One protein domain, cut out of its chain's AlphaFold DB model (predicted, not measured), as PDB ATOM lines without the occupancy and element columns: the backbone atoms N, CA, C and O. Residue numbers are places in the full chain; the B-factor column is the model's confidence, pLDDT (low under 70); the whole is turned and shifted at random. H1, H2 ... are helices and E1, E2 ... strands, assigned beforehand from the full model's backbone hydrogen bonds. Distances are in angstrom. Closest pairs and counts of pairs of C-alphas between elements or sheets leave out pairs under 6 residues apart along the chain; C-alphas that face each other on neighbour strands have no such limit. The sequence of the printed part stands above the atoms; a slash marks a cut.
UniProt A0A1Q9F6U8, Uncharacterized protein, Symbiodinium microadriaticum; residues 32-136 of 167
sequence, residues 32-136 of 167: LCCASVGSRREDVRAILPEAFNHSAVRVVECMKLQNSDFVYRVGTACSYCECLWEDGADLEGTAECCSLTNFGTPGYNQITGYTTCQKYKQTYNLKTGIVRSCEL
ATOM      1  N   LEU A  32      27.267  15.436  30.852       94.69
ATOM      2  CA  LEU A  32      25.868  15.234  31.192       94.69
ATOM      3  C   LEU A  32      25.308  16.587  31.623       94.69
ATOM      4  O   LEU A  32      25.917  17.235  32.475       94.69
ATOM      5  N   CYS A  33      24.165  16.984  31.071       96.62
ATOM      6  CA  CYS A  33      23.428  18.153  31.533       96.62
ATOM      7  C   CYS A  33      21.995  17.784  31.907       96.62
ATOM      8  O   CYS A  33      21.326  17.044  31.183       96.62
ATOM      9  N   CYS A  34      21.522  18.344  33.013       97.94
ATOM     10  CA  CYS A  34      20.132  18.295  33.435       97.94
ATOM     11  C   CYS A  34      19.483  19.644  33.138       97.94
ATOM     12  O   CYS A  34      20.017  20.682  33.518       97.94
ATOM     13  N   ALA A  35      18.355  19.631  32.441       97.75
ATOM     14  CA  ALA A  35      17.618  20.834  32.070       97.75
ATOM     15  C   ALA A  35      16.116  20.593  32.231       97.75
ATOM     16  O   ALA A  35      15.669  19.447  32.223       97.75
ATOM     17  N   SER A  36      15.336  21.660  32.340       97.00
ATOM     18  CA  SER A  36      13.879  21.600  32.323       97.00
ATOM     19  C   SER A  36      13.319  22.661  31.384       97.00
ATOM     20  O   SER A  36      13.890  23.736  31.245       97.00
ATOM     21  N   VAL A  37      12.202  22.358  30.723       94.62
ATOM     22  CA  VAL A  37      11.468  23.339  29.891       94.62
ATOM     23  C   VAL A  37      10.313  23.990  30.662       94.62
ATOM     24  O   VAL A  37       9.637  24.876  30.149       94.62
ATOM     25  N   GLY A  38      10.100  23.579  31.909       92.56
ATOM     26  CA  GLY A  38       9.075  24.132  32.777       92.56
ATOM     27  C   GLY A  38       9.248  23.712  34.229       92.56
ATOM     28  O   GLY A  38      10.251  23.115  34.630       92.56
ATOM     29  N   SER A  39       8.233  24.014  35.028       91.25
ATOM     30  CA  SER A  39       8.238  23.819  36.477       91.25
ATOM     31  C   SER A  39       7.614  22.498  36.923       91.25
ATOM     32  O   SER A  39       7.350  22.315  38.112       91.25
ATOM     33  N   ARG A  40       7.344  21.569  35.998       94.00
ATOM     34  CA  ARG A  40       6.811  20.242  36.322       94.00
ATOM     35  C   ARG A  40       7.879  19.181  36.101       94.00
ATOM     36  O   ARG A  40       8.739  19.312  35.237       94.00
ATOM     37  N   ARG A  41       7.760  18.073  36.836       91.19
ATOM     38  CA  ARG A  41       8.627  16.892  36.678       91.19
ATOM     39  C   ARG A  41       8.673  16.396  35.227       91.19
ATOM     40  O   ARG A  41       9.712  15.960  34.753       91.19
ATOM     41  N   GLU A  42       7.552  16.501  34.520       94.38
ATOM     42  CA  GLU A  42       7.410  16.112  33.109       94.38
ATOM     43  C   GLU A  42       8.307  16.879  32.150       94.38
ATOM     44  O   GLU A  42       8.636  16.371  31.077       94.38
ATOM     45  N   ASP A  43       8.728  18.071  32.550       96.19
ATOM     46  CA  ASP A  43       9.518  18.952  31.711       96.19
ATOM     47  C   ASP A  43      11.028  18.683  31.859       96.19
ATOM     48  O   ASP A  43      11.818  19.247  31.095       96.19
ATOM     49  N   VAL A  44      11.425  17.792  32.786       97.25
ATOM     50  CA  VAL A  44      12.819  17.421  33.062       97.25
ATOM     51  C   VAL A  44      13.405  16.595  31.917       97.25
ATOM     52  O   VAL A  44      12.837  15.609  31.433       97.25
ATOM     53  N   ARG A  45      14.603  17.001  31.498       97.69
ATOM     54  CA  ARG A  45      15.362  16.408  30.405       97.69
ATOM     55  C   ARG A  45      16.791  16.120  30.833       97.69
ATOM     56  O   ARG A  45      17.438  16.933  31.494       97.69
ATOM     57  N   ALA A  46      17.300  14.989  30.366       96.88
ATOM     58  CA  ALA A  46      18.717  14.672  30.412       96.88
ATOM     59  C   ALA A  46      19.328  14.878  29.024       96.88
ATOM     60  O   ALA A  46      18.784  14.424  28.017       96.88
ATOM     61  N   ILE A  47      20.472  15.550  28.965       95.50
ATOM     62  CA  ILE A  47      21.253  15.747  27.745       95.50
ATOM     63  C   ILE A  47      22.559  14.987  27.925       95.50
ATOM     64  O   ILE A  47      23.343  15.302  28.821       95.50
ATOM     65  N   LEU A  48      22.783  13.973  27.096       92.25
ATOM     66  CA  LEU A  48      23.942  13.088  27.193       92.25
ATOM     67  C   LEU A  48      24.619  12.897  25.829       92.25
ATOM     68  O   LEU A  48      23.970  13.082  24.799       92.25
ATOM     69  N   PRO A  49      25.900  12.498  25.783       89.62
ATOM     70  CA  PRO A  49      26.580  12.217  24.525       89.62
ATOM     71  C   PRO A  49      25.978  10.988  23.837       89.62
ATOM     72  O   PRO A  49      25.601  10.016  24.502       89.62
ATOM     73  N   GLU A  50      25.935  11.002  22.507       85.62
ATOM     74  CA  GLU A  50      25.537   9.832  21.724       85.62
ATOM     75  C   GLU A  50      26.563   8.697  21.852       85.62
ATOM     76  O   GLU A  50      27.778   8.912  21.885       85.62
ATOM     77  N   ALA A  51      26.077   7.453  21.893       78.50
ATOM     78  CA  ALA A  51      26.922   6.286  22.168       78.50
ATOM     79  C   ALA A  51      27.963   6.016  21.068       78.50
ATOM     80  O   ALA A  51      29.046   5.515  21.363       78.50
ATOM     81  N   PHE A  52      27.627   6.343  19.818       78.44
ATOM     82  CA  PHE A  52      28.471   6.105  18.641       78.44
ATOM     83  C   PHE A  52      28.966   7.394  17.977       78.44
ATOM     84  O   PHE A  52      29.766   7.333  17.048       78.44
ATOM     85  N   ASN A  53      28.503   8.557  18.440       81.38
ATOM     86  CA  ASN A  53      28.880   9.849  17.886       81.38
ATOM     87  C   ASN A  53      29.256  10.810  19.016       81.38
ATOM     88  O   ASN A  53      28.415  11.500  19.578       81.38
ATOM     89  N   HIS A  54      30.545  10.854  19.347       71.19
ATOM     90  CA  HIS A  54      31.040  11.600  20.506       71.19
ATOM     91  C   HIS A  54      30.945  13.129  20.364       71.19
ATOM     92  O   HIS A  54      31.202  13.826  21.342       71.19
ATOM     93  N   SER A  55      30.607  13.653  19.179       77.88
ATOM     94  CA  SER A  55      30.306  15.075  18.973       77.88
ATOM     95  C   SER A  55      28.810  15.389  19.005       77.88
ATOM     96  O   SER A  55      28.442  16.558  19.101       77.88
ATOM     97  N   ALA A  56      27.946  14.374  18.929       84.62
ATOM     98  CA  ALA A  56      26.507  14.555  18.997       84.62
ATOM     99  C   ALA A  56      25.998  14.413  20.433       84.62
ATOM    100  O   ALA A  56      26.489  13.610  21.230       84.62
ATOM    101  N   VAL A  57      24.962  15.190  20.734       89.50
ATOM    102  CA  VAL A  57      24.230  15.131  21.995       89.50
ATOM    103  C   VAL A  57      22.822  14.618  21.745       89.50
ATOM    104  O   VAL A  57      22.179  14.968  20.755       89.50
ATOM    105  N   ARG A  58      22.338  13.806  22.676       91.75
ATOM    106  CA  ARG A  58      20.979  13.292  22.715       91.75
ATOM    107  C   ARG A  58      20.232  13.957  23.856       91.75
ATOM    108  O   ARG A  58      20.656  13.874  25.005       91.75
ATOM    109  N   VAL A  59      19.098  14.568  23.532       94.81
ATOM    110  CA  VAL A  59      18.139  15.066  24.521       94.81
ATOM    111  C   VAL A  59      17.129  13.961  24.802       94.81
ATOM    112  O   VAL A  59      16.562  13.377  23.878       94.81
ATOM    113  N   VAL A  60      16.913  13.662  26.077       94.94
ATOM    114  CA  VAL A  60      15.972  12.644  26.537       94.94
ATOM    115  C   VAL A  60      14.949  13.297  27.444       94.94
ATOM    116  O   VAL A  60      15.305  13.954  28.415       94.94
ATOM    117  N   GLU A  61      13.677  13.082  27.131       96.56
ATOM    118  CA  GLU A  61      12.557  13.443  27.995       96.56
ATOM    119  C   GLU A  61      12.346  12.342  29.039       96.56
ATOM    120  O   GLU A  61      12.002  11.211  28.689       96.56
ATOM    121  N   CYS A  62      12.569  12.657  30.313       95.19
ATOM    122  CA  CYS A  62      12.705  11.630  31.344       95.19
ATOM    123  C   CYS A  62      11.402  10.896  31.664       95.19
ATOM    124  O   CYS A  62      11.417   9.682  31.855       95.19
ATOM    125  N   MET A  63      10.262  11.582  31.572       92.69
ATOM    126  CA  MET A  63       8.947  10.966  31.765       92.69
ATOM    127  C   MET A  63       8.529   9.988  30.660       92.69
ATOM    128  O   MET A  63       7.593   9.217  30.857       92.69
ATOM    129  N   LYS A  64       9.181  10.014  29.490       91.50
ATOM    130  CA  LYS A  64       8.868   9.090  28.387       91.50
ATOM    131  C   LYS A  64       9.598   7.750  28.505       91.50
ATOM    132  O   LYS A  64       9.400   6.884  27.652       91.50
ATOM    133  N   LEU A  65      10.450   7.587  29.515       89.25
ATOM    134  CA  LEU A  65      11.204   6.359  29.719       89.25
ATOM    135  C   LEU A  65      10.323   5.255  30.299       89.25
ATOM    136  O   LEU A  65       9.492   5.479  31.177       89.25
ATOM    137  N   GLN A  66      10.526   4.042  29.799       85.06
ATOM    138  CA  GLN A  66       9.889   2.850  30.337       85.06
ATOM    139  C   GLN A  66      10.708   2.306  31.509       85.06
ATOM    140  O   GLN A  66      11.904   2.564  31.628       85.06
ATOM    141  N   ASN A  67      10.093   1.472  32.352       80.12
ATOM    142  CA  ASN A  67      10.789   0.880  33.500       80.12
ATOM    143  C   ASN A  67      12.048   0.080  33.106       80.12
ATOM    144  O   ASN A  67      13.001  -0.010  33.878       80.12
ATOM    145  N   SER A  68      12.077  -0.479  31.894       79.62
ATOM    146  CA  SER A  68      13.250  -1.159  31.336       79.62
ATOM    147  C   SER A  68      14.430  -0.221  31.068       79.62
ATOM    148  O   SER A  68      15.574  -0.671  31.061       79.62
ATOM    149  N   ASP A  69      14.181   1.075  30.870       80.69
ATOM    150  CA  ASP A  69      15.199   2.041  30.457       80.69
ATOM    151  C   ASP A  69      16.101   2.495  31.616       80.69
ATOM    152  O   ASP A  69      17.231   2.936  31.387       80.69
ATOM    153  N   PHE A  70      15.648   2.321  32.864       77.75
ATOM    154  CA  PHE A  70      16.413   2.619  34.086       77.75
ATOM    155  C   PHE A  70      17.668   1.763  34.252       77.75
ATOM    156  O   PHE A  70      18.583   2.144  34.977       77.75
ATOM    157  N   VAL A  71      17.744   0.641  33.531       79.69
ATOM    158  CA  VAL A  71      18.926  -0.229  33.490       79.69
ATOM    159  C   VAL A  71      19.917   0.219  32.410       79.69
ATOM    160  O   VAL A  71      20.874  -0.497  32.142       79.69
ATOM    161  N   TYR A  72      19.749   1.391  31.795       86.12
ATOM    162  CA  TYR A  72      20.699   1.951  30.834       86.12
ATOM    163  C   TYR A  72      21.127   3.366  31.225       86.12
ATOM    164  O   TYR A  72      20.476   4.045  32.015       86.12
ATOM    165  N   ARG A  73      22.199   3.853  30.586       87.56
ATOM    166  CA  ARG A  73      22.741   5.219  30.753       87.56
ATOM    167  C   ARG A  73      21.687   6.311  30.707       87.56
ATOM    168  O   ARG A  73      21.794   7.303  31.412       87.56
ATOM    169  N   VAL A  74      20.712   6.137  29.824       91.00
ATOM    170  CA  VAL A  74      19.635   7.096  29.622       91.00
ATOM    171  C   VAL A  74      18.749   7.171  30.864       91.00
ATOM    172  O   VAL A  74      18.507   8.262  31.371       91.00
ATOM    173  N   GLY A  75      18.318   6.026  31.396       92.19
ATOM    174  CA  GLY A  75      17.485   6.006  32.590       92.19
ATOM    175  C   GLY A  75      18.233   6.381  33.864       92.19
ATOM    176  O   GLY A  75      17.654   7.054  34.716       92.19
ATOM    177  N   THR A  76      19.526   6.058  33.983       92.69
ATOM    178  CA  THR A  76      20.328   6.523  35.128       92.69
ATOM    179  C   THR A  76      20.582   8.028  35.078       92.69
ATOM    180  O   THR A  76      20.461   8.690  36.105       92.69
ATOM    181  N   ALA A  77      20.839   8.593  33.895       94.75
ATOM    182  CA  ALA A  77      20.924  10.040  33.700       94.75
ATOM    183  C   ALA A  77      19.602  10.745  34.040       94.75
ATOM    184  O   ALA A  77      19.606  11.755  34.739       94.75
ATOM    185  N   CYS A  78      18.470  10.195  33.601       95.81
ATOM    186  CA  CYS A  78      17.164  10.767  33.907       95.81
ATOM    187  C   CYS A  78      16.800  10.683  35.388       95.81
ATOM    188  O   CYS A  78      16.393  11.688  35.956       95.81
ATOM    189  N   SER A  79      17.035   9.539  36.036       95.19
ATOM    190  CA  SER A  79      16.821   9.395  37.485       95.19
ATOM    191  C   SER A  79      17.650  10.407  38.276       95.19
ATOM    192  O   SER A  79      17.165  11.011  39.231       95.19
ATOM    193  N   TYR A  80      18.898  10.624  37.852       96.25
ATOM    194  CA  TYR A  80      19.771  11.630  38.439       96.25
ATOM    195  C   TYR A  80      19.205  13.047  38.259       96.25
ATOM    196  O   TYR A  80      19.070  13.771  39.243       96.25
ATOM    197  N   CYS A  81      18.816  13.436  37.040       97.31
ATOM    198  CA  CYS A  81      18.271  14.770  36.769       97.31
ATOM    199  C   CYS A  81      16.938  15.037  37.480       97.31
ATOM    200  O   CYS A  81      16.746  16.123  38.023       97.31
ATOM    201  N   GLU A  82      16.038  14.054  37.525       96.56
ATOM    202  CA  GLU A  82      14.790  14.154  38.288       96.56
ATOM    203  C   GLU A  82      15.062  14.314  39.785       96.56
ATOM    204  O   GLU A  82      14.418  15.129  40.441       96.56
ATOM    205  N   CYS A  83      16.054  13.596  40.318       96.38
ATOM    206  CA  CYS A  83      16.469  13.751  41.706       96.38
ATOM    207  C   CYS A  83      17.021  15.161  41.988       96.38
ATOM    208  O   CYS A  83      16.663  15.785  42.985       96.38
ATOM    209  N   LEU A  84      17.843  15.728  41.104       96.81
ATOM    210  CA  LEU A  84      18.296  17.113  41.285       96.81
ATOM    211  C   LEU A  84      17.119  18.097  41.279       96.81
ATOM    212  O   LEU A  84      17.033  18.970  42.144       96.81
ATOM    213  N   TRP A  85      16.193  17.931  40.334       96.44
ATOM    214  CA  TRP A  85      15.020  18.792  40.191       96.44
ATOM    215  C   TRP A  85      14.093  18.734  41.411       96.44
ATOM    216  O   TRP A  85      13.710  19.766  41.956       96.44
ATOM    217  N   GLU A  86      13.765  17.532  41.883       95.12
ATOM    218  CA  GLU A  86      12.914  17.313  43.059       95.12
ATOM    219  C   GLU A  86      13.516  17.930  44.343       95.12
ATOM    220  O   GLU A  86      12.766  18.298  45.249       95.12
ATOM    221  N   ASP A  87      14.845  18.091  44.412       95.75
ATOM    222  CA  ASP A  87      15.533  18.797  45.506       95.75
ATOM    223  C   ASP A  87      15.617  20.312  45.334       95.75
ATOM    224  O   ASP A  87      16.157  21.004  46.197       95.75
ATOM    225  N   GLY A  88      15.033  20.841  44.263       93.88
ATOM    226  CA  GLY A  88      14.953  22.271  44.009       93.88
ATOM    227  C   GLY A  88      16.145  22.835  43.245       93.88
ATOM    228  O   GLY A  88      16.380  24.040  43.326       93.88
ATOM    229  N   ALA A  89      16.895  22.011  42.504       94.50
ATOM    230  CA  ALA A  89      17.828  22.542  41.515       94.50
ATOM    231  C   ALA A  89      17.057  23.357  40.460       94.50
ATOM    232  O   ALA A  89      16.077  22.876  39.886       94.50
ATOM    233  N   ASP A  90      17.510  24.582  40.191       93.94
ATOM    234  CA  ASP A  90      16.954  25.415  39.123       93.94
ATOM    235  C   ASP A  90      17.456  24.920  37.764       93.94
ATOM    236  O   ASP A  90      18.510  25.335  37.294       93.94
ATOM    237  N   LEU A  91      16.698  24.007  37.155       94.81
ATOM    238  CA  LEU A  91      16.996  23.459  35.829       94.81
ATOM    239  C   LEU A  91      16.306  24.221  34.686       94.81
ATOM    240  O   LEU A  91      16.568  23.911  33.523       94.81
ATOM    241  N   GLU A  92      15.407  25.162  34.992       93.12
ATOM    242  CA  GLU A  92      14.672  25.954  33.993       93.12
ATOM    243  C   GLU A  92      15.515  27.145  33.524       93.12
ATOM    244  O   GLU A  92      15.637  27.390  32.324       93.12
ATOM    245  N   GLY A  93      16.151  27.852  34.465       88.00
ATOM    246  CA  GLY A  93      17.014  28.992  34.159       88.00
ATOM    247  C   GLY A  93      18.441  28.595  33.787       88.00
ATOM    248  O   GLY A  93      19.057  29.225  32.924       88.00
ATOM    249  N   THR A  94      18.981  27.550  34.424       92.25
ATOM    250  CA  THR A  94      20.384  27.150  34.253       92.25
ATOM    251  C   THR A  94      20.523  25.635  34.192       92.25
ATOM    252  O   THR A  94      20.382  24.942  35.192       92.25
ATOM    253  N   ALA A  95      20.874  25.099  33.022       94.75
ATOM    254  CA  ALA A  95      21.168  23.675  32.916       94.75
ATOM    255  C   ALA A  95      22.343  23.298  33.834       94.75
ATOM    256  O   ALA A  95      23.419  23.903  33.773       94.75
ATOM    257  N   GLU A  96      22.161  22.270  34.659       96.19
ATOM    258  CA  GLU A  96      23.225  21.777  35.521       96.19
ATOM    259  C   GLU A  96      24.068  20.755  34.755       96.19
ATOM    260  O   GLU A  96      23.621  19.639  34.492       96.19
ATOM    261  N   CYS A  97      25.289  21.147  34.387       96.00
ATOM    262  CA  CYS A  97      26.204  20.326  33.599       96.00
ATOM    263  C   CYS A  97      27.412  19.841  34.408       96.00
ATOM    264  O   CYS A  97      27.992  20.581  35.205       96.00
ATOM    265  N   CYS A  98      27.859  18.616  34.128       95.31
ATOM    266  CA  CYS A  98      29.102  18.062  34.654       95.31
ATOM    267  C   CYS A  98      29.877  17.272  33.583       95.31
ATOM    268  O   CYS A  98      29.328  16.792  32.592       95.31
ATOM    269  N   SER A  99      31.192  17.152  33.762       93.00
ATOM    270  CA  SER A  99      32.108  16.442  32.868       93.00
ATOM    271  C   SER A  99      32.218  14.960  33.206       93.00
ATOM    272  O   SER A  99      32.503  14.583  34.342       93.00
ATOM    273  N   LEU A 100      32.100  14.121  32.183       90.69
ATOM    274  CA  LEU A 100      32.178  12.664  32.277       90.69
ATOM    275  C   LEU A 100      33.608  12.129  32.096       90.69
ATOM    276  O   LEU A 100      33.871  10.980  32.438       90.69
ATOM    277  N   THR A 101      34.551  12.958  31.624       84.81
ATOM    278  CA  THR A 101      35.942  12.568  31.308       84.81
ATOM    279  C   THR A 101      36.701  11.921  32.477       84.81
ATOM    280  O   THR A 101      37.572  11.097  32.230       84.81
ATOM    281  N   ASN A 102      36.344  12.239  33.727       85.00
ATOM    282  CA  ASN A 102      36.949  11.682  34.948       85.00
ATOM    283  C   ASN A 102      35.881  11.232  35.965       85.00
ATOM    284  O   ASN A 102      36.054  11.402  37.172       85.00
ATOM    285  N   PHE A 103      34.744  10.731  35.469       89.38
ATOM    286  CA  PHE A 103      33.573  10.378  36.276       89.38
ATOM    287  C   PHE A 103      33.931   9.663  37.596       89.38
ATOM    288  O   PHE A 103      34.716   8.715  37.617       89.38
ATOM    289  N   GLY A 104      33.345  10.133  38.699       87.19
ATOM    290  CA  GLY A 104      33.567   9.604  40.046       87.19
ATOM    291  C   GLY A 104      34.762  10.206  40.791       87.19
ATOM    292  O   GLY A 104      34.904   9.953  41.983       87.19
ATOM    293  N   THR A 105      35.593  11.019  40.132       90.00
ATOM    294  CA  THR A 105      36.716  11.716  40.779       90.00
ATOM    295  C   THR A 105      36.360  13.185  41.016       90.00
ATOM    296  O   THR A 105      35.925  13.857  40.079       90.00
ATOM    297  N   PRO A 106      36.520  13.732  42.233       92.75
ATOM    298  CA  PRO A 106      36.349  15.161  42.485       92.75
ATOM    299  C   PRO A 106      37.288  16.012  41.623       92.75
ATOM    300  O   PRO A 106      38.446  15.658  41.417       92.75
ATOM    301  N   GLY A 107      36.796  17.145  41.121       93.88
ATOM    302  CA  GLY A 107      37.597  18.092  40.347       93.88
ATOM    303  C   GLY A 107      36.798  18.801  39.261       93.88
ATOM    304  O   GLY A 107      35.567  18.849  39.299       93.88
ATOM    305  N   TYR A 108      37.518  19.342  38.282       94.31
ATOM    306  CA  TYR A 108      36.963  20.114  37.174       94.31
ATOM    307  C   TYR A 108      37.672  19.738  35.877       94.31
ATOM    308  O   TYR A 108      38.868  19.437  35.863       94.31
ATOM    309  N   ASN A 109      36.939  19.786  34.773       89.31
ATOM    310  CA  ASN A 109      37.507  19.668  33.444       89.31
ATOM    311  C   ASN A 109      38.099  21.020  33.035       89.31
ATOM    312  O   ASN A 109      37.369  21.991  32.862       89.31
ATOM    313  N   GLN A 110      39.419  21.078  32.866       90.00
ATOM    314  CA  GLN A 110      40.125  22.318  32.529       90.00
ATOM    315  C   GLN A 110      39.740  22.886  31.155       90.00
ATOM    316  O   GLN A 110      39.882  24.083  30.938       90.00
ATOM    317  N   ILE A 111      39.241  22.047  30.242       86.69
ATOM    318  CA  ILE A 111      38.845  22.466  28.893       86.69
ATOM    319  C   ILE A 111      37.495  23.185  28.936       86.69
ATOM    320  O   ILE A 111      37.311  24.189  28.256       86.69
ATOM    321  N   THR A 112      36.545  22.675  29.722       87.62
ATOM    322  CA  THR A 112      35.152  23.158  29.688       87.62
ATOM    323  C   THR A 112      34.737  23.943  30.920       87.62
ATOM    324  O   THR A 112      33.649  24.504  30.943       87.62
ATOM    325  N   GLY A 113      35.553  23.946  31.974       91.75
ATOM    326  CA  GLY A 113      35.240  24.574  33.258       91.75
ATOM    327  C   GLY A 113      34.192  23.829  34.090       91.75
ATOM    328  O   GLY A 113      33.971  24.183  35.245       91.75
ATOM    329  N   TYR A 114      33.561  22.781  33.553       94.00
ATOM    330  CA  TYR A 114      32.557  22.012  34.285       94.00
ATOM    331  C   TYR A 114      33.187  21.146  35.370       94.00
ATOM    332  O   TYR A 114      34.247  20.544  35.178       94.00
ATOM    333  N   THR A 115      32.486  21.023  36.494       95.38
ATOM    334  CA  THR A 115      32.854  20.071  37.543       95.38
ATOM    335  C   THR A 115      32.775  18.646  37.009       95.38
ATOM    336  O   THR A 115      31.976  18.332  36.126       95.38
ATOM    337  N   THR A 116      33.621  17.760  37.514       94.44
ATOM    338  CA  THR A 116      33.551  16.344  37.164       94.44
ATOM    339  C   THR A 116      32.306  15.719  37.788       94.44
ATOM    340  O   THR A 116      32.057  15.884  38.983       94.44
ATOM    341  N   CYS A 117      31.541  14.968  36.994       94.44
ATOM    342  CA  CYS A 117      30.366  14.253  37.471       94.44
ATOM    343  C   CYS A 117      30.756  13.285  38.595       94.44
ATOM    344  O   CYS A 117      31.617  12.420  38.412       94.44
ATOM    345  N   GLN A 118      30.111  13.425  39.752       95.31
ATOM    346  CA  GLN A 118      30.275  12.505  40.874       95.31
ATOM    347  C   GLN A 118      29.273  11.360  40.757       95.31
ATOM    348  O   GLN A 118      28.171  11.545  40.245       95.31
ATOM    349  N   LYS A 119      29.640  10.180  41.269       94.25
ATOM    350  CA  LYS A 119      28.708   9.045  41.347       94.25
ATOM    351  C   LYS A 119      27.517   9.351  42.248       94.25
ATOM    352  O   LYS A 119      26.401   8.947  41.960       94.25
ATOM    353  N   TYR A 120      27.772  10.079  43.324       95.75
ATOM    354  CA  TYR A 120      26.781  10.497  44.295       95.75
ATOM    355  C   TYR A 120      26.925  11.999  44.471       95.75
ATOM    356  O   TYR A 120      27.967  12.470  44.932       95.75
ATOM    357  N   LYS A 121      25.898  12.756  44.092       95.56
ATOM    358  CA  LYS A 121      25.825  14.179  44.415       95.56
ATOM    359  C   LYS A 121      24.957  14.338  45.652       95.56
ATOM    360  O   LYS A 121      23.839  13.836  45.679       95.56
ATOM    361  N   GLN A 122      25.493  14.970  46.690       96.31
ATOM    362  CA  GLN A 122      24.705  15.337  47.865       96.31
ATOM    363  C   GLN A 122      23.874  16.569  47.525       96.31
ATOM    364  O   GLN A 122      24.396  17.544  46.978       96.31
ATOM    365  N   THR A 123      22.593  16.509  47.841       95.69
ATOM    366  CA  THR A 123      21.615  17.554  47.571       95.69
ATOM    367  C   THR A 123      20.824  17.847  48.835       95.69
ATOM    368  O   THR A 123      20.642  16.993  49.705       95.69
ATOM    369  N   TYR A 124      20.391  19.098  48.957       94.50
ATOM    370  CA  TYR A 124      19.624  19.563  50.098       94.50
ATOM    371  C   TYR A 124      18.341  20.206  49.610       94.50
ATOM    372  O   TYR A 124      18.368  21.234  48.934       94.50
ATOM    373  N   ASN A 125      17.221  19.597  49.975       93.75
ATOM    374  CA  ASN A 125      15.918  20.108  49.615       93.75
ATOM    375  C   ASN A 125      15.526  21.235  50.572       93.75
ATOM    376  O   ASN A 125      15.186  20.993  51.730       93.75
ATOM    377  N   LEU A 126      15.537  22.475  50.085       88.19
ATOM    378  CA  LEU A 126      15.212  23.651  50.902       88.19
ATOM    379  C   LEU A 126      13.764  23.652  51.414       88.19
ATOM    380  O   LEU A 126      13.479  24.266  52.439       88.19
ATOM    381  N   LYS A 127      12.847  22.972  50.716       91.00
ATOM    382  CA  LYS A 127      11.428  22.916  51.082       91.00
ATOM    383  C   LYS A 127      11.165  21.914  52.203       91.00
ATOM    384  O   LYS A 127      10.333  22.180  53.065       91.00
ATOM    385  N   THR A 128      11.829  20.759  52.176       94.19
ATOM    386  CA  THR A 128      11.605  19.679  53.153       94.19
ATOM    387  C   THR A 128      12.663  19.625  54.254       94.19
ATOM    388  O   THR A 128      12.435  18.985  55.275       94.19
ATOM    389  N   GLY A 129      13.812  20.277  54.064       94.81
ATOM    390  CA  GLY A 129      14.961  20.201  54.967       94.81
ATOM    391  C   GLY A 129      15.678  18.847  54.943       94.81
ATOM    392  O   GLY A 129      16.463  18.552  55.842       94.81
ATOM    393  N   ILE A 130      15.399  17.997  53.949       95.06
ATOM    394  CA  ILE A 130      15.984  16.658  53.834       95.06
ATOM    395  C   ILE A 130      17.265  16.731  53.000       95.06
ATOM    396  O   ILE A 130      17.289  17.307  51.911       95.06
ATOM    397  N   VAL A 131      18.325  16.101  53.509       95.69
ATOM    398  CA  VAL A 131      19.544  15.810  52.748       95.69
ATOM    399  C   VAL A 131      19.371  14.450  52.086       95.69
ATOM    400  O   VAL A 131      19.063  13.467  52.764       95.69
ATOM    401  N   ARG A 132      19.594  14.374  50.776       96.06
ATOM    402  CA  ARG A 132      19.640  13.101  50.053       96.06
ATOM    403  C   ARG A 132      20.805  13.077  49.076       96.06
ATOM    404  O   ARG A 132      21.511  14.065  48.901       96.06
ATOM    405  N   SER A 133      21.026  11.915  48.469       96.94
ATOM    406  CA  SER A 133      22.045  11.767  47.442       96.94
ATOM    407  C   SER A 133      21.438  11.305  46.129       96.94
ATOM    408  O   SER A 133      20.814  10.248  46.068       96.94
ATOM    409  N   CYS A 134      21.669  12.089  45.080       96.94
ATOM    410  CA  CYS A 134      21.321  11.734  43.716       96.94
ATOM    411  C   CYS A 134      22.436  10.880  43.118       96.94
ATOM    412  O   CYS A 134      23.580  11.327  42.979       96.94
ATOM    413  N   GLU A 135      22.104   9.632  42.794       95.50
ATOM    414  CA  GLU A 135      23.047   8.673  42.232       95.50
ATOM    415  C   GLU A 135      23.074   8.755  40.701       95.50
ATOM    416  O   GLU A 135      22.045   8.665  40.036       95.50
ATOM    417  N   LEU A 136      24.278   8.855  40.141       94.25
ATOM    418  CA  LEU A 136      24.560   8.727  38.720       94.25
ATOM    419  C   LEU A 136      25.396   7.464  38.500       94.25
ATOM    420  O   LEU A 136      26.581   7.438  38.809       94.25
TER     421      LEU A 136
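Overview. This is residues 32 to 136 of the 167 residues of an uncharacterized protein of Symbiodinium microadriaticum (UniProt A0A1Q9F6U8). A helix, H2, is packed between a four-stranded antiparallel sheet on one side and a separate two-stranded hairpin, E5 and E6, on the other. Short H1 makes a corner with H2, and a long loop, residues 100 to 119, leads from the sheet to the hairpin. The printed part has 105 residues, 49 of them, under half, in named elements, in the order E1 E2 E3 H1 H2 E4 E5 E6; the class is mixed. It is compact, radius of gyration of the C-alphas 13.4 A, spanning 38 by 31 by 26 A.

Arrangement. E1, residues 32 to 36, E2, 44 to 49, and E3, 57 to 61, form a meander, each strand the antiparallel neighbour of the one before; N 33 and O 47 are 2.9 A apart, N 58 and O 48 2.8 A. E4, residues 96 to 99, is E1's antiparallel neighbour, with N 34 and O 96 at 2.9 A, giving the order E3 E2 E1 E4. H1, residues 67 to 71, and H2, residues 73 to 86, only just touch, only at the corner, with 3 pairs of C-alphas within 8 A, Asp 69 and Gly 75 closest at 5.0 A. H2 is on one face of the sheet, two layers, at a height of 8.2 A, slantwise to the strands; C-alphas 46 and 78 are the closest of E2 and H2, 5.5 A. E5, residues 120 to 124, and E6, residues 131 to 135, are an antiparallel hairpin, N 134 and O 121 at 2.8 A; the closest C-alphas of E6 and H2, Cys 134 and Tyr 80, are 5.5 A apart. Every O i to N i+4 pair of H2 is within hydrogen-bond range; H1 has 0 of 1, and 0 of 2 O i to N i+3 pairs.

Along the chain. E1 begins at C-alpha 32 (25.868, 15.234, 31.192). E2 is 17.0 A long, and H2 19.9 A. E6 ends at C-alpha 135 (23.047, 8.673, 42.232).

Size, cuts and confidence. C-alphas 52 and 129 are farthest apart, 41.2 A. The printed part has no cut. The link E4 to E5 is long; no printed residue is under 70 in pLDDT.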